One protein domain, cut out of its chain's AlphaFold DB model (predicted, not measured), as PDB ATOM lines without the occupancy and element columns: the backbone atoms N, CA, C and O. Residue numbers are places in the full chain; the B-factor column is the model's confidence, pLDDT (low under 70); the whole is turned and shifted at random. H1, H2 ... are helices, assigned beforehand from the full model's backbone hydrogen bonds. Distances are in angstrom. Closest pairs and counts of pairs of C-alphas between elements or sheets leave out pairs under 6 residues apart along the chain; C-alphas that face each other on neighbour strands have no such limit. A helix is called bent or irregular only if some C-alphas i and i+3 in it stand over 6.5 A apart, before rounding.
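This is residues 36 to 146 of the 195 residues of an uncharacterized protein of Zymoseptoria tritici ST99CH_3D7 (UniProt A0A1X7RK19). Six helices are stacked in steps: H1 lies alongside H2 at one end, H2 and H3 run side by side below it, the short H5 crosses both of them near the middle, and H6 folds back along H5 at the other end. Two long loops, residues 64 to 88 and residues 98 to 112, lie on opposite sides of this stack, and the four-residue H4 packs on the beginning of H2. The printed part has 111 residues with six named helices, H1 to H6 in order, and no named strand; its class is all helix, its helix packing part aligned and part crossed. It is compact, with a radius of gyration of the C-alphas of 13.4 A and spans of 36 by 35 by 23 A.

Start at residue 36, where H1, residues 36 to 45, leads by a tight link to H2, residues 49 to 63. The two form a helical hairpin and only just touch, with 3 pairs of C-alphas within 8 A, H2 using residues 55 to 59 alone; the closest are those of Ala 39 and Leu 59, 7.2 A apart. Their tilt is a shallow 11 degrees, opposite ways. Go on to H3, residues 89 to 97, which forms a second helical hairpin with H2: they touch at a shallow tilt of 17 degrees, opposite ways, and the closest C-alphas, of Ser 56 and Gly 90, are 4.3 A apart. H1 and H3 are only just apart, at 8.3 A. Next comes H4, residues 113 to 116, which H2 touches with residues 49 to 53 alone, the closest C-alphas being those of Trp 50 and Asp 114 at 4.0 A. H5, residues 119 to 125, meets H4 only through their link. H5 touches H2, the closest C-alphas being those of Ser 56 and Ala 121 at 6.9 A, at a steep tilt of 54 degrees, the same way; H2 does this with residues 53 to 57 alone. It also touches H3, where the C-alphas of Leu 91 and Ala 121 come closest at 5.7 A, at 71 degrees, only just about perpendicular. H2 is the hub, touching four helices. Last, H6, residues 130 to 145, forms a helical hairpin with H5 at a shallow tilt of 16 degrees, opposite ways; it touches H5 with residues 132 to 139 alone, and the C-alphas of Thr 122 and Tyr 132 come closest at 6.2 A. H6 is apart from H1, H2 and H3. In H1 and H5 every O i to N i+4 pair is within hydrogen-bond range, against 10 of 11 in H2, 3 of 5 in H3 and 8 of 12 in H6; H4 is too short for such a pair.

Find C-alpha 36 at (-46.943, -53.700, 86.212); from there H1 runs 14.3 A to C-alpha 45. H2 begins at C-alpha 49, (-32.692, -39.651, 96.617), and runs 21.9 A to C-alpha 63. H3 covers 13.9 A and is irregular, with C-alphas 93 and 96 7.0 A apart. H4 spans 5.2 A and H5 9.8 A. H6, the longest, runs 24.9 A to C-alpha 145 at (-31.329, -29.531, 113.537); it is only just irregular, with C-alphas 131 and 134 6.54 A apart.

Look to Lys 37 and Ile 145 for the two C-alphas farthest apart, 40.4 A. The printed part has no cut. The long links are H2 to H3, 25 residues, and H3 to H4, 15 residues; the others are tight. The mean pLDDT of the printed part is 94.2, and no printed residue is under 70.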
ATOM      1  N   ILE A  36     -48.184 -52.957  85.978       90.44
ATOM      2  CA  ILE A  36     -46.943 -53.700  86.212       90.44
ATOM      3  C   ILE A  36     -45.835 -53.187  85.293       90.44
ATOM      4  O   ILE A  36     -44.691 -53.010  85.720       90.44
ATOM      5  N   LYS A  37     -46.143 -52.895  84.025       93.12
ATOM      6  CA  LYS A  37     -45.171 -52.264  83.112       93.12
ATOM      7  C   LYS A  37     -44.770 -50.870  83.577       93.12
ATOM      8  O   LYS A  37     -43.588 -50.539  83.490       93.12
ATOM      9  N   VAL A  38     -45.722 -50.084  84.083       94.00
ATOM     10  CA  VAL A  38     -45.450 -48.745  84.628       94.00
ATOM     11  C   VAL A  38     -44.567 -48.837  85.871       94.00
ATOM     12  O   VAL A  38     -43.538 -48.169  85.915       94.00
ATOM     13  N   ALA A  39     -44.887 -49.718  86.822       94.44
ATOM     14  CA  ALA A  39     -44.070 -49.949  88.014       94.44
ATOM     15  C   ALA A  39     -42.635 -50.362  87.654       94.44
ATOM     16  O   ALA A  39     -41.669 -49.776  88.140       94.44
ATOM     17  N   ASN A  40     -42.478 -51.302  86.717       96.12
ATOM     18  CA  ASN A  40     -41.163 -51.718  86.229       96.12
ATOM     19  C   ASN A  40     -40.392 -50.581  85.543       96.12
ATOM     20  O   ASN A  40     -39.168 -50.517  85.647       96.12
ATOM     21  N   GLN A  41     -41.078 -49.694  84.817       97.69
ATOM     22  CA  GLN A  41     -40.444 -48.518  84.226       97.69
ATOM     23  C   GLN A  41     -40.024 -47.513  85.302       97.69
ATOM     24  O   GLN A  41     -38.920 -46.989  85.213       97.69
ATOM     25  N   ALA A  42     -40.851 -47.283  86.321       96.81
ATOM     26  CA  ALA A  42     -40.518 -46.404  87.437       96.81
ATOM     27  C   ALA A  42     -39.276 -46.904  88.193       96.81
ATOM     28  O   ALA A  42     -38.356 -46.121  88.410       96.81
ATOM     29  N   ILE A  43     -39.185 -48.212  88.474       97.56
ATOM     30  CA  ILE A  43     -38.005 -48.836  89.108       97.56
ATOM     31  C   ILE A  43     -36.733 -48.582  88.291       97.56
ATOM     32  O   ILE A  43     -35.672 -48.349  88.860       97.56
ATOM     33  N   ARG A  44     -36.822 -48.605  86.955       97.38
ATOM     34  CA  ARG A  44     -35.673 -48.329  86.077       97.38
ATOM     35  C   ARG A  44     -35.273 -46.856  86.021       97.38
ATOM     36  O   ARG A  44     -34.121 -46.575  85.710       97.38
ATOM     37  N   LEU A  45     -36.223 -45.941  86.202       97.44
ATOM     38  CA  LEU A  45     -36.002 -44.502  86.032       97.44
ATOM     39  C   LEU A  45     -35.657 -43.783  87.335       97.44
ATOM     40  O   LEU A  45     -35.060 -42.712  87.270       97.44
ATOM     41  N   ALA A  46     -36.021 -44.351  88.484       97.00
ATOM     42  CA  ALA A  46     -35.699 -43.780  89.782       97.00
ATOM     43  C   ALA A  46     -34.176 -43.756  89.994       97.00
ATOM     44  O   ALA A  46     -33.513 -44.792  90.040       97.00
ATOM     45  N   THR A  47     -33.622 -42.555  90.100       95.81
ATOM     46  CA  THR A  47     -32.185 -42.289  90.241       95.81
ATOM     47  C   THR A  47     -31.870 -41.243  91.313       95.81
ATOM     48  O   THR A  47     -30.724 -41.160  91.763       95.81
ATOM     49  N   HIS A  48     -32.861 -40.481  91.778       94.19
ATOM     50  CA  HIS A  48     -32.695 -39.437  92.785       94.19
ATOM     51  C   HIS A  48     -33.141 -39.878  94.184       94.19
ATOM     52  O   HIS A  48     -34.016 -40.722  94.361       94.19
ATOM     53  N   SER A  49     -32.536 -39.275  95.207       94.25
ATOM     54  CA  SER A  49     -32.692 -39.651  96.617       94.25
ATOM     55  C   SER A  49     -34.139 -39.662  97.113       94.25
ATOM     56  O   SER A  49     -34.507 -40.556  97.873       94.25
ATOM     57  N   TRP A  50     -34.967 -38.715  96.667       92.00
ATOM     58  CA  TRP A  50     -36.385 -38.646  97.036       92.00
ATOM     59  C   TRP A  50     -37.261 -39.657  96.273       92.00
ATOM     60  O   TRP A  50     -38.329 -40.055  96.752       92.00
ATOM     61  N   GLU A  51     -36.820 -40.090  95.087       95.25
ATOM     62  CA  GLU A  51     -37.573 -41.008  94.225       95.25
ATOM     63  C   GLU A  51     -37.612 -42.405  94.832       95.25
ATOM     64  O   GLU A  51     -38.616 -43.096  94.701       95.25
ATOM     65  N   TYR A  52     -36.563 -42.818  95.548       97.12
ATOM     66  CA  TYR A  52     -36.512 -44.134  96.184       97.12
ATOM     67  C   TYR A  52     -37.607 -44.313  97.242       97.12
ATOM     68  O   TYR A  52     -38.315 -45.319  97.232       97.12
ATOM     69  N   GLY A  53     -37.798 -43.328  98.123       96.25
ATOM     70  CA  GLY A  53     -38.874 -43.370  99.112       96.25
ATOM     71  C   GLY A  53     -40.256 -43.253  98.479       96.25
ATOM     72  O   GLY A  53     -41.147 -44.050  98.771       96.25
ATOM     73  N   THR A  54     -40.411 -42.322  97.535       95.38
ATOM     74  CA  THR A  54     -41.679 -42.120  96.819       95.38
ATOM     75  C   THR A  54     -42.102 -43.368  96.043       95.38
ATOM     76  O   THR A  54     -43.251 -43.798  96.129       95.38
ATOM     77  N   LEU A  55     -41.174 -43.992  95.314       97.12
ATOM     78  CA  LEU A  55     -41.454 -45.208  94.564       97.12
ATOM     79  C   LEU A  55     -41.684 -46.402  95.492       97.12
ATOM     80  O   LEU A  55     -42.581 -47.191  95.221       97.12
ATOM     81  N   SER A  56     -40.956 -46.517  96.607       97.94
ATOM     82  CA  SER A  56     -41.258 -47.534  97.624       97.94
ATOM     83  C   SER A  56     -42.714 -47.444  98.082       97.94
ATOM     84  O   SER A  56     -43.401 -48.460  98.135       97.94
ATOM     85  N   GLU A  57     -43.207 -46.240  98.378       96.44
ATOM     86  CA  GLU A  57     -44.590 -46.026  98.809       96.44
ATOM     87  C   GLU A  57     -45.607 -46.308  97.692       96.44
ATOM     88  O   GLU A  57     -46.659 -46.896  97.940       96.44
ATOM     89  N   ALA A  58     -45.297 -45.952  96.443       95.00
ATOM     90  CA  ALA A  58     -46.140 -46.300  95.299       95.00
ATOM     91  C   ALA A  58     -46.198 -47.821  95.062       95.00
ATOM     92  O   ALA A  58     -47.258 -48.367  94.765       95.00
ATOM     93  N   LEU A  59     -45.075 -48.525  95.236       95.56
ATOM     94  CA  LEU A  59     -45.013 -49.986  95.150       95.56
ATOM     95  C   LEU A  59     -45.771 -50.657  96.301       95.56
ATOM     96  O   LEU A  59     -46.372 -51.705  96.075       95.56
ATOM     97  N   LEU A  60     -45.779 -50.071  97.505       94.62
ATOM     98  CA  LEU A  60     -46.639 -50.527  98.600       94.62
ATOM     99  C   LEU A  60     -48.110 -50.385  98.221       94.62
ATOM    100  O   LEU A  60     -48.833 -51.364  98.279       94.62
ATOM    101  N   GLN A  61     -48.549 -49.220  97.754       92.06
ATOM    102  CA  GLN A  61     -49.941 -49.035  97.327       92.06
ATOM    103  C   GLN A  61     -50.358 -49.972  96.200       92.06
ATOM    104  O   GLN A  61     -51.494 -50.434  96.176       92.06
ATOM    105  N   LEU A  62     -49.445 -50.245  95.266       92.38
ATOM    106  CA  LEU A  62     -49.719 -51.175  94.189       92.38
ATOM    107  C   LEU A  62     -49.817 -52.598  94.747       92.38
ATOM    108  O   LEU A  62     -50.880 -53.191  94.682       92.38
ATOM    109  N   TYR A  63     -48.750 -53.149  95.325       92.56
ATOM    110  CA  TYR A  63     -48.651 -54.587  95.617       92.56
ATOM    111  C   TYR A  63     -49.103 -55.017  97.017       92.56
ATOM    112  O   TYR A  63     -49.366 -56.200  97.233       92.56
ATOM    113  N   SER A  64     -49.138 -54.102  97.980       92.12
ATOM    114  CA  SER A  64     -49.438 -54.369  99.394       92.12
ATOM    115  C   SER A  64     -50.158 -53.164 100.018       92.12
ATOM    116  O   SER A  64     -49.625 -52.543 100.948       92.12
ATOM    117  N   PRO A  65     -51.321 -52.754  99.466       91.00
ATOM    118  CA  PRO A  65     -51.981 -51.500  99.820       91.00
ATOM    119  C   PRO A  65     -52.279 -51.389 101.311       91.00
ATOM    120  O   PRO A  65     -52.239 -50.292 101.850       91.00
ATOM    121  N   GLU A  66     -52.500 -52.505 102.006       89.62
ATOM    122  CA  GLU A  66     -52.706 -52.550 103.453       89.62
ATOM    123  C   GLU A  66     -51.508 -52.057 104.284       89.62
ATOM    124  O   GLU A  66     -51.692 -51.658 105.433       89.62
ATOM    125  N   LEU A  67     -50.297 -52.070 103.718       92.50
ATOM    126  CA  LEU A  67     -49.064 -51.599 104.357       92.50
ATOM    127  C   LEU A  67     -48.745 -50.130 104.041       92.50
ATOM    128  O   LEU A  67     -47.855 -49.557 104.667       92.50
ATOM    129  N   SER A  68     -49.436 -49.526 103.071       92.69
ATOM    130  CA  SER A  68     -49.246 -48.124 102.696       92.69
ATOM    131  C   SER A  68     -49.710 -47.180 103.807       92.69
ATOM    132  O   SER A  68     -50.732 -47.420 104.456       92.69
ATOM    133  N   VAL A  69     -49.025 -46.040 103.968       90.81
ATOM    134  CA  VAL A  69     -49.491 -44.956 104.861       90.81
ATOM    135  C   VAL A  69     -50.819 -44.348 104.393       90.81
ATOM    136  O   VAL A  69     -51.498 -43.688 105.175       90.81
ATOM    137  N   PHE A  70     -51.184 -44.573 103.129       90.31
ATOM    138  CA  PHE A  70     -52.426 -44.119 102.505       90.31
ATOM    139  C   PHE A  70     -53.540 -45.169 102.553       90.31
ATOM    140  O   PHE A  70     -54.640 -44.923 102.057       90.31
ATOM    141  N   SER A  71     -53.284 -46.331 103.162       89.06
ATOM    142  CA  SER A  71     -54.327 -47.321 103.404       89.06
ATOM    143  C   SER A  71     -55.447 -46.718 104.264       89.06
ATOM    144  O   SER A  71     -55.158 -46.127 105.308       89.06
ATOM    145  N   PRO A  72     -56.733 -46.933 103.924       86.75
ATOM    146  CA  PRO A  72     -57.849 -46.557 104.796       86.75
ATOM    147  C   PRO A  72     -57.778 -47.192 106.192       86.75
ATOM    148  O   PRO A  72     -58.373 -46.684 107.140       86.75
ATOM    149  N   SER A  73     -57.061 -48.310 106.317       84.00
ATOM    150  CA  SER A  73     -56.824 -49.042 107.561       84.00
ATOM    151  C   SER A  73     -55.354 -49.008 107.998       84.00
ATOM    152  O   SER A  73     -54.923 -49.895 108.739       84.00
ATOM    153  N   ALA A  74     -54.581 -48.012 107.547       82.81
ATOM    154  CA  ALA A  74     -53.170 -47.876 107.896       82.81
ATOM    155  C   ALA A  74     -52.970 -47.933 109.421       82.81
ATOM    156  O   ALA A  74     -53.593 -47.185 110.175       82.81
ATOM    157  N   PHE A  75     -52.064 -48.814 109.857       80.56
ATOM    158  CA  PHE A  75     -51.621 -48.961 111.251       80.56
ATOM    159  C   PHE A  75     -52.756 -49.292 112.238       80.56
ATOM    160  O   PHE A  75     -53.076 -48.492 113.128       80.56
ATOM    161  N   PRO A  76     -53.371 -50.486 112.117       72.06
ATOM    162  CA  PRO A  76     -54.447 -50.896 113.008       72.06
ATOM    163  C   PRO A  76     -53.984 -50.829 114.470       72.06
ATOM    164  O   PRO A  76     -52.894 -51.278 114.825       72.06
ATOM    165  N   HIS A  77     -54.818 -50.236 115.325       82.38
ATOM    166  CA  HIS A  77     -54.540 -50.018 116.753       82.38
ATOM    167  C   HIS A  77     -53.334 -49.109 117.062       82.38
ATOM    168  O   HIS A  77     -52.843 -49.115 118.189       82.38
ATOM    169  N   GLY A  78     -52.876 -48.307 116.095       80.88
ATOM    170  CA  GLY A  78     -51.743 -47.395 116.277       80.88
ATOM    171  C   GLY A  78     -50.380 -48.092 116.281       80.88
ATOM    172  O   GLY A  78     -49.391 -47.484 116.687       80.88
ATOM    173  N   SER A  79     -50.324 -49.347 115.831       88.06
ATOM    174  CA  SER A  79     -49.094 -50.134 115.730       88.06
ATOM    175  C   SER A  79     -48.697 -50.339 114.273       88.06
ATOM    176  O   SER A  79     -49.545 -50.534 113.400       88.06
ATOM    177  N   LEU A  80     -47.389 -50.331 114.015       91.56
ATOM    178  CA  LEU A  80     -46.859 -50.683 112.702       91.56
ATOM    179  C   LEU A  80     -46.997 -52.200 112.473       91.56
ATOM    180  O   LEU A  80     -46.674 -52.975 113.376       91.56
ATOM    181  N   PRO A  81     -47.455 -52.648 111.290       92.75
ATOM    182  CA  PRO A  81     -47.417 -54.059 110.933       92.75
ATOM    183  C   PRO A  81     -45.966 -54.532 110.768       92.75
ATOM    184  O   PRO A  81     -45.089 -53.742 110.424       92.75
ATOM    185  N   ALA A  82     -45.728 -55.831 110.960       93.94
ATOM    186  CA  ALA A  82     -44.414 -56.464 110.827       93.94
ATOM    187  C   ALA A  82     -44.351 -57.381 109.586       93.94
ATOM    188  O   ALA A  82     -44.401 -58.605 109.729       93.94
ATOM    189  N   PRO A  83     -44.307 -56.823 108.361       93.31
ATOM    190  CA  PRO A  83     -44.331 -57.612 107.134       93.31
ATOM    191  C   PRO A  83     -43.012 -58.356 106.883       93.31
ATOM    192  O   PRO A  83     -41.934 -57.931 107.315       93.31
ATOM    193  N   ASP A  84     -43.086 -59.443 106.109       95.81
ATOM    194  CA  ASP A  84     -41.900 -60.072 105.526       95.81
ATOM    195  C   ASP A  84     -41.355 -59.202 104.388       95.81
ATOM    196  O   ASP A  84     -41.828 -59.247 103.249       95.81
ATOM    197  N   VAL A  85     -40.304 -58.451 104.715       96.94
ATOM    198  CA  VAL A  85     -39.610 -57.522 103.817       96.94
ATOM    199  C   VAL A  85     -39.214 -58.162 102.485       96.94
ATOM    200  O   VAL A  85     -39.251 -57.478 101.470       96.94
ATOM    201  N   SER A  86     -38.833 -59.445 102.462       95.38
ATOM    202  CA  SER A  86     -38.369 -60.107 101.233       95.38
ATOM    203  C   SER A  86     -39.495 -60.344 100.224       95.38
ATOM    204  O   SER A  86     -39.259 -60.332  99.017       95.38
ATOM    205  N   SER A  87     -40.721 -60.508 100.725       95.06
ATOM    206  CA  SER A  87     -41.929 -60.719  99.926       95.06
ATOM    207  C   SER A  87     -42.674 -59.420  99.591       95.06
ATOM    208  O   SER A  87     -43.455 -59.384  98.642       95.06
ATOM    209  N   THR A  88     -42.418 -58.331 100.325       96.62
ATOM    210  CA  THR A  88     -43.047 -57.025 100.091       96.62
ATOM    211  C   THR A  88     -42.247 -56.196  99.085       96.62
ATOM    212  O   THR A  88     -41.215 -55.619  99.426       96.62
ATOM    213  N   VAL A  89     -42.755 -56.073  97.853       96.69
ATOM    214  CA  VAL A  89     -42.063 -55.425  96.718       96.69
ATOM    215  C   VAL A  89     -41.528 -54.029  97.059       96.69
ATOM    216  O   VAL A  89     -40.353 -53.759  96.813       96.69
ATOM    217  N   GLY A  90     -42.353 -53.160  97.653       97.19
ATOM    218  CA  GLY A  90     -41.938 -51.799  98.015       97.19
ATOM    219  C   GLY A  90     -40.816 -51.764  99.055       97.19
ATOM    220  O   GLY A  90     -39.828 -51.057  98.874       97.19
ATOM    221  N   LEU A  91     -40.904 -52.592 100.102       98.25
ATOM    222  CA  LEU A  91     -39.874 -52.640 101.148       98.25
ATOM    223  C   LEU A  91     -38.572 -53.260 100.638       98.25
ATOM    224  O   LEU A  91     -37.493 -52.739 100.923       98.25
ATOM    225  N   ASN A  92     -38.662 -54.340  99.858       98.19
ATOM    226  CA  ASN A  92     -37.499 -54.960  99.234       98.19
ATOM    227  C   ASN A  92     -36.779 -53.987  98.286       98.19
ATOM    228  O   ASN A  92     -35.552 -53.948  98.261       98.19
ATOM    229  N   TYR A  93     -37.540 -53.170  97.549       98.44
ATOM    230  CA  TYR A  93     -36.998 -52.105  96.708       98.44
ATOM    231  C   TYR A  93     -36.273 -51.022  97.522       98.44
ATOM    232  O   TYR A  93     -35.197 -50.589  97.124       98.44
ATOM    233  N   ALA A  94     -36.810 -50.606  98.673       98.25
ATOM    234  CA  ALA A  94     -36.206 -49.558  99.500       98.25
ATOM    235  C   ALA A  94     -34.885 -49.971 100.175       98.25
ATOM    236  O   ALA A  94     -34.002 -49.130 100.348       98.25
ATOM    237  N   LEU A  95     -34.739 -51.248 100.556       97.50
ATOM    238  CA  LEU A  95     -33.585 -51.781 101.302       97.50
ATOM    239  C   LEU A  95     -32.206 -51.276 100.828       97.50
ATOM    240  O   LEU A  95     -31.477 -50.734 101.661       97.50
ATOM    241  N   PRO A  96     -31.811 -51.423  99.546       97.62
ATOM    242  CA  PRO A  96     -30.479 -51.023  99.081       97.62
ATOM    243  C   PRO A  96     -30.210 -49.513  99.157       97.62
ATOM    244  O   PRO A  96     -29.056 -49.098  99.054       97.62
ATOM    245  N   HIS A  97     -31.244 -48.690  99.330       97.94
ATOM    246  CA  HIS A  97     -31.132 -47.232  99.375       97.94
ATOM    247  C   HIS A  97     -31.013 -46.686 100.802       97.94
ATOM    248  O   HIS A  97     -30.662 -45.521 100.981       97.94
ATOM    249  N   ILE A  98     -31.275 -47.513 101.819       98.44
ATOM    250  CA  ILE A  98     -31.227 -47.100 103.221       98.44
ATOM    251  C   ILE A  98     -29.810 -47.272 103.768       98.44
ATOM    252  O   ILE A  98     -29.283 -48.374 103.913       98.44
ATOM    253  N   SER A  99     -29.197 -46.159 104.146       97.94
ATOM    254  CA  SER A  99     -27.919 -46.134 104.835       97.94
ATOM    255  C   SER A  99     -28.075 -46.418 106.325       97.94
ATOM    256  O   SER A  99     -28.738 -45.694 107.073       97.94
ATOM    257  N   LEU A 100     -27.358 -47.436 106.794       97.56
ATOM    258  CA  LEU A 100     -27.299 -47.758 108.216       97.56
ATOM    259  C   LEU A 100     -26.332 -46.856 108.998       97.56
ATOM    260  O   LEU A 100     -26.461 -46.749 110.218       97.56
ATOM    261  N   THR A 101     -25.412 -46.173 108.311       95.38
ATOM    262  CA  THR A 101     -24.269 -45.474 108.925       95.38
ATOM    263  C   THR A 101     -24.217 -43.974 108.654       95.38
ATOM    264  O   THR A 101     -23.559 -43.260 109.406       95.38
ATOM    265  N   ASN A 102     -24.882 -43.473 107.609       93.62
ATOM    266  CA  ASN A 102     -24.883 -42.042 107.298       93.62
ATOM    267  C   ASN A 102     -25.683 -41.236 108.338       93.62
ATOM    268  O   ASN A 102     -26.468 -41.780 109.125       93.62
ATOM    269  N   SER A 103     -25.499 -39.913 108.311       92.06
ATOM    270  CA  SER A 103     -26.235 -38.958 109.154       92.06
ATOM    271  C   SER A 103     -27.752 -39.035 108.959       92.06
ATOM    272  O   SER A 103     -28.504 -38.858 109.910       92.06
ATOM    273  N   THR A 104     -28.184 -39.344 107.739       96.00
ATOM    274  CA  THR A 104     -29.577 -39.476 107.292       96.00
ATOM    275  C   THR A 104     -29.786 -40.830 106.600       96.00
ATOM    276  O   THR A 104     -28.828 -41.586 106.412       96.00
ATOM    277  N   LEU A 105     -31.026 -41.156 106.211       97.69
ATOM    278  CA  LEU A 105     -31.347 -42.432 105.546       97.69
ATOM    279  C   LEU A 105     -30.678 -42.592 104.178       97.69
ATOM    280  O   LEU A 105     -30.343 -43.701 103.798       97.69
ATOM    281  N   ILE A 106     -30.432 -41.506 103.453       96.94
ATOM    282  CA  ILE A 106     -29.645 -41.495 102.216       96.94
ATOM    283  C   ILE A 106     -28.995 -40.115 102.060       96.94
ATOM    284  O   ILE A 106     -29.412 -39.148 102.701       96.94
ATOM    285  N   TYR A 107     -27.937 -40.025 101.256       94.06
ATOM    286  CA  TYR A 107     -27.365 -38.740 100.854       94.06
ATOM    287  C   TYR A 107     -28.310 -38.013  99.886       94.06
ATOM    288  O   TYR A 107     -28.844 -38.641  98.980       94.06
ATOM    289  N   ALA A 108     -28.498 -36.705 100.078       88.69
ATOM    290  CA  ALA A 108     -29.600 -35.955  99.467       88.69
ATOM    291  C   ALA A 108     -29.237 -34.550  98.964       88.69
ATOM    292  O   ALA A 108     -30.088 -33.669  98.910       88.69
ATOM    293  N   ASP A 109     -27.959 -34.305  98.667       87.12
ATOM    294  CA  ASP A 109     -27.489 -33.065  98.026       87.12
ATOM    295  C   ASP A 109     -28.094 -31.755  98.599       87.12
ATOM    296  O   ASP A 109     -28.523 -30.834  97.900       87.12
ATOM    297  N   GLY A 110     -28.190 -31.682  99.930       90.06
ATOM    298  CA  GLY A 110     -28.690 -30.501 100.635       90.06
ATOM    299  C   GLY A 110     -30.216 -30.359 100.721       90.06
ATOM    300  O   GLY A 110     -30.682 -29.294 101.141       90.06
ATOM    301  N   ALA A 111     -30.992 -31.377 100.345       91.19
ATOM    302  CA  ALA A 111     -32.423 -31.470 100.610       91.19
ATOM    303  C   ALA A 111     -32.702 -32.295 101.880       91.19
ATOM    304  O   ALA A 111     -32.284 -33.444 101.999       91.19
ATOM    305  N   ALA A 112     -33.444 -31.711 102.820       91.62
ATOM    306  CA  ALA A 112     -33.802 -32.372 104.077       91.62
ATOM    307  C   ALA A 112     -34.951 -33.381 103.913       91.62
ATOM    308  O   ALA A 112     -35.119 -34.278 104.741       91.62
ATOM    309  N   GLY A 113     -35.749 -33.220 102.852       89.88
ATOM    310  CA  GLY A 113     -36.907 -34.060 102.553       89.88
ATOM    311  C   GLY A 113     -36.551 -35.390 101.893       89.88
ATOM    312  O   GLY A 113     -37.152 -36.407 102.232       89.88
ATOM    313  N   ASP A 114     -35.554 -35.419 101.005       92.62
ATOM    314  CA  ASP A 114     -35.241 -36.629 100.242       92.62
ATOM    315  C   ASP A 114     -34.906 -37.828 101.133       92.62
ATOM    316  O   ASP A 114     -35.491 -38.889 100.910       92.62
ATOM    317  N   PRO A 115     -34.051 -37.714 102.174       95.38
ATOM    318  CA  PRO A 115     -33.780 -38.858 103.026       95.38
ATOM    319  C   PRO A 115     -35.018 -39.312 103.786       95.38
ATOM    320  O   PRO A 115     -35.230 -40.503 103.982       95.38
ATOM    321  N   ALA A 116     -35.861 -38.364 104.188       94.00
ATOM    322  CA  ALA A 116     -37.070 -38.650 104.936       94.00
ATOM    323  C   ALA A 116     -38.141 -39.376 104.115       94.00
ATOM    324  O   ALA A 116     -38.970 -40.063 104.708       94.00
ATOM    325  N   SER A 117     -38.093 -39.294 102.781       94.56
ATOM    326  CA  SER A 117     -38.985 -40.063 101.902       94.56
ATOM    327  C   SER A 117     -38.883 -41.580 102.139       94.56
ATOM    328  O   SER A 117     -39.874 -42.291 102.012       94.56
ATOM    329  N   LEU A 118     -37.712 -42.090 102.552       97.19
ATOM    330  CA  LEU A 118     -37.496 -43.504 102.903       97.19
ATOM    331  C   LEU A 118     -37.990 -43.868 104.316       97.19
ATOM    332  O   LEU A 118     -37.933 -45.034 104.713       97.19
ATOM    333  N   GLY A 119     -38.453 -42.890 105.098       96.19
ATOM    334  CA  GLY A 119     -38.867 -43.056 106.491       96.19
ATOM    335  C   GLY A 119     -39.947 -44.123 106.697       96.19
ATOM    336  O   GLY A 119     -39.704 -45.045 107.479       96.19
ATOM    337  N   PRO A 120     -41.098 -44.062 105.996       95.31
ATOM    338  CA  PRO A 120     -42.162 -45.060 106.127       95.31
ATOM    339  C   PRO A 120     -41.668 -46.492 105.887       95.31
ATOM    340  O   PRO A 120     -41.868 -47.368 106.730       95.31
ATOM    341  N   ALA A 121     -40.929 -46.711 104.793       97.38
ATOM    342  CA  ALA A 121     -40.352 -48.014 104.475       97.38
ATOM    343  C   ALA A 121     -39.365 -48.481 105.555       97.38
ATOM    344  O   ALA A 121     -39.433 -49.623 106.002       97.38
ATOM    345  N   THR A 122     -38.490 -47.590 106.034       98.25
ATOM    346  CA  THR A 122     -37.511 -47.905 107.089       98.25
ATOM    347  C   THR A 122     -38.196 -48.333 108.387       98.25
ATOM    348  O   THR A 122     -37.764 -49.295 109.019       98.25
ATOM    349  N   LEU A 123     -39.280 -47.659 108.783       97.12
ATOM    350  CA  LEU A 123     -40.037 -47.984 109.995       97.12
ATOM    351  C   LEU A 123     -40.747 -49.343 109.908       97.12
ATOM    352  O   LEU A 123     -40.764 -50.079 110.896       97.12
ATOM    353  N   LEU A 124     -41.294 -49.687 108.738       96.69
ATOM    354  CA  LEU A 124     -41.886 -51.002 108.473       96.69
ATOM    355  C   LEU A 124     -40.825 -52.108 108.459       96.69
ATOM    356  O   LEU A 124     -41.003 -53.142 109.100       96.69
ATOM    357  N   ILE A 125     -39.688 -51.875 107.797       98.38
ATOM    358  CA  ILE A 125     -38.549 -52.805 107.780       98.38
ATOM    359  C   ILE A 125     -38.032 -53.047 109.203       98.38
ATOM    360  O   ILE A 125     -37.756 -54.188 109.573       98.38
ATOM    361  N   ALA A 126     -37.955 -52.000 110.028       98.00
ATOM    362  CA  ALA A 126     -37.475 -52.086 111.403       98.00
ATOM    363  C   ALA A 126     -38.312 -53.014 112.303       98.00
ATOM    364  O   ALA A 126     -37.799 -53.476 113.321       98.00
ATOM    365  N   GLN A 127     -39.564 -53.323 111.933       96.56
ATOM    366  CA  GLN A 127     -40.405 -54.256 112.691       96.56
ATOM    367  C   GLN A 127     -39.903 -55.704 112.630       96.56
ATOM    368  O   GLN A 127     -40.118 -56.464 113.570       96.56
ATOM    369  N   THR A 128     -39.222 -56.093 111.549       97.25
ATOM    370  CA  THR A 128     -38.660 -57.446 111.375       97.25
ATOM    371  C   THR A 128     -37.135 -57.460 111.277       97.25
ATOM    372  O   THR A 128     -36.521 -58.508 111.483       97.25
ATOM    373  N   LYS A 129     -36.509 -56.303 111.028       97.50
ATOM    374  CA  LYS A 129     -35.055 -56.094 110.966       97.50
ATOM    375  C   LYS A 129     -34.627 -54.965 111.918       97.50
ATOM    376  O   LYS A 129     -34.516 -53.810 111.491       97.50
ATOM    377  N   PRO A 130     -34.414 -55.256 113.216       97.19
ATOM    378  CA  PRO A 130     -34.182 -54.241 114.250       97.19
ATOM    379  C   PRO A 130     -33.019 -53.276 113.976       97.19
ATOM    380  O   PRO A 130     -33.014 -52.152 114.478       97.19
ATOM    381  N   GLU A 131     -32.043 -53.669 113.159       97.81
ATOM    382  CA  GLU A 131     -30.909 -52.841 112.746       97.81
ATOM    383  C   GLU A 131     -31.302 -51.589 111.935       97.81
ATOM    384  O   GLU A 131     -30.503 -50.656 111.832       97.81
ATOM    385  N   TYR A 132     -32.535 -51.522 111.419       98.19
ATOM    386  CA  TYR A 132     -33.077 -50.362 110.699       98.19
ATOM    387  C   TYR A 132     -33.750 -49.327 111.615       98.19
ATOM    388  O   TYR A 132     -33.993 -48.195 111.188       98.19
ATOM    389  N   LEU A 133     -33.982 -49.645 112.895       97.88
ATOM    390  CA  LEU A 133     -34.545 -48.686 113.852       97.88
ATOM    391  C   LEU A 133     -33.585 -47.520 114.173       97.88
ATOM    392  O   LEU A 133     -34.029 -46.368 114.126       97.88
ATOM    393  N   PRO A 134     -32.280 -47.736 114.459       98.12
ATOM    394  CA  PRO A 134     -31.366 -46.627 114.727       98.12
ATOM    395  C   PRO A 134     -31.271 -45.609 113.573       98.12
ATOM    396  O   PRO A 134     -31.333 -44.414 113.860       98.12
ATOM    397  N   PRO A 135     -31.186 -46.004 112.286       97.75
ATOM    398  CA  PRO A 135     -31.283 -45.070 111.161       97.75
ATOM    399  C   PRO A 135     -32.554 -44.219 111.139       97.75
ATOM    400  O   PRO A 135     -32.462 -43.011 110.924       97.75
ATOM    401  N   ALA A 136     -33.724 -44.805 111.416       96.81
ATOM    402  CA  ALA A 136     -34.973 -44.048 111.498       96.81
ATOM    403  C   ALA A 136     -34.932 -42.997 112.623       96.81
ATOM    404  O   ALA A 136     -35.319 -41.844 112.424       96.81
ATOM    405  N   ILE A 137     -34.387 -43.364 113.788       97.12
ATOM    406  CA  ILE A 137     -34.194 -42.439 114.913       97.12
ATOM    407  C   ILE A 137     -33.214 -41.318 114.539       97.12
ATOM    408  O   ILE A 137     -33.464 -40.157 114.861       97.12
ATOM    409  N   ARG A 138     -32.121 -41.627 113.826       96.94
ATOM    410  CA  ARG A 138     -31.180 -40.603 113.341       96.94
ATOM    411  C   ARG A 138     -31.846 -39.630 112.376       96.94
ATOM    412  O   ARG A 138     -31.644 -38.429 112.510       96.94
ATOM    413  N   GLN A 139     -32.679 -40.121 111.460       96.75
ATOM    414  CA  GLN A 139     -33.433 -39.263 110.545       96.75
ATOM    415  C   GLN A 139     -34.386 -38.322 111.287       96.75
ATOM    416  O   GLN A 139     -34.489 -37.146 110.944       96.75
ATOM    417  N   LEU A 140     -35.054 -38.813 112.335       94.75
ATOM    418  CA  LEU A 140     -35.874 -37.966 113.198       94.75
ATOM    419  C   LEU A 140     -35.026 -36.903 113.911       94.75
ATOM    420  O   LEU A 140     -35.404 -35.733 113.935       94.75
ATOM    421  N   ALA A 141     -33.875 -37.289 114.463       96.00
ATOM    422  CA  ALA A 141     -32.956 -36.358 115.113       96.00
ATOM    423  C   ALA A 141     -32.427 -35.293 114.138       96.00
ATOM    424  O   ALA A 141     -32.292 -34.130 114.518       96.00
ATOM    425  N   HIS A 142     -32.204 -35.654 112.872       94.38
ATOM    426  CA  HIS A 142     -31.808 -34.721 111.816       94.38
ATOM    427  C   HIS A 142     -32.836 -33.595 111.629       94.38
ATOM    428  O   HIS A 142     -32.482 -32.420 111.595       94.38
ATOM    429  N   PHE A 143     -34.135 -33.900 111.652       92.38
ATOM    430  CA  PHE A 143     -35.176 -32.867 111.579       92.38
ATOM    431  C   PHE A 143     -35.200 -31.886 112.757       92.38
ATOM    432  O   PHE A 143     -35.813 -30.816 112.663       92.38
ATOM    433  N   LEU A 144     -34.560 -32.215 113.877       92.56
ATOM    434  CA  LEU A 144     -34.441 -31.295 115.006       92.56
ATOM    435  C   LEU A 144     -33.368 -30.225 114.771       92.56
ATOM    436  O   LEU A 144     -33.441 -29.172 115.402       92.56
ATOM    437  N   ILE A 145     -32.424 -30.461 113.854       92.88
ATOM    438  CA  ILE A 145     -31.329 -29.531 113.537       92.88
ATOM    439  C   ILE A 145     -31.508 -28.801 112.198       92.88
ATOM    440  O   ILE A 145     -30.858 -27.781 111.978       92.88
ATOM    441  N   VAL A 146     -32.400 -29.278 111.321       92.81
ATOM    442  CA  VAL A 146     -32.751 -28.598 110.061       92.81
ATOM    443  C   VAL A 146     -33.391 -27.226 110.351       92.81
ATOM    444  O   VAL A 146     -34.227 -27.129 111.260       92.81
TER     445      VAL A 146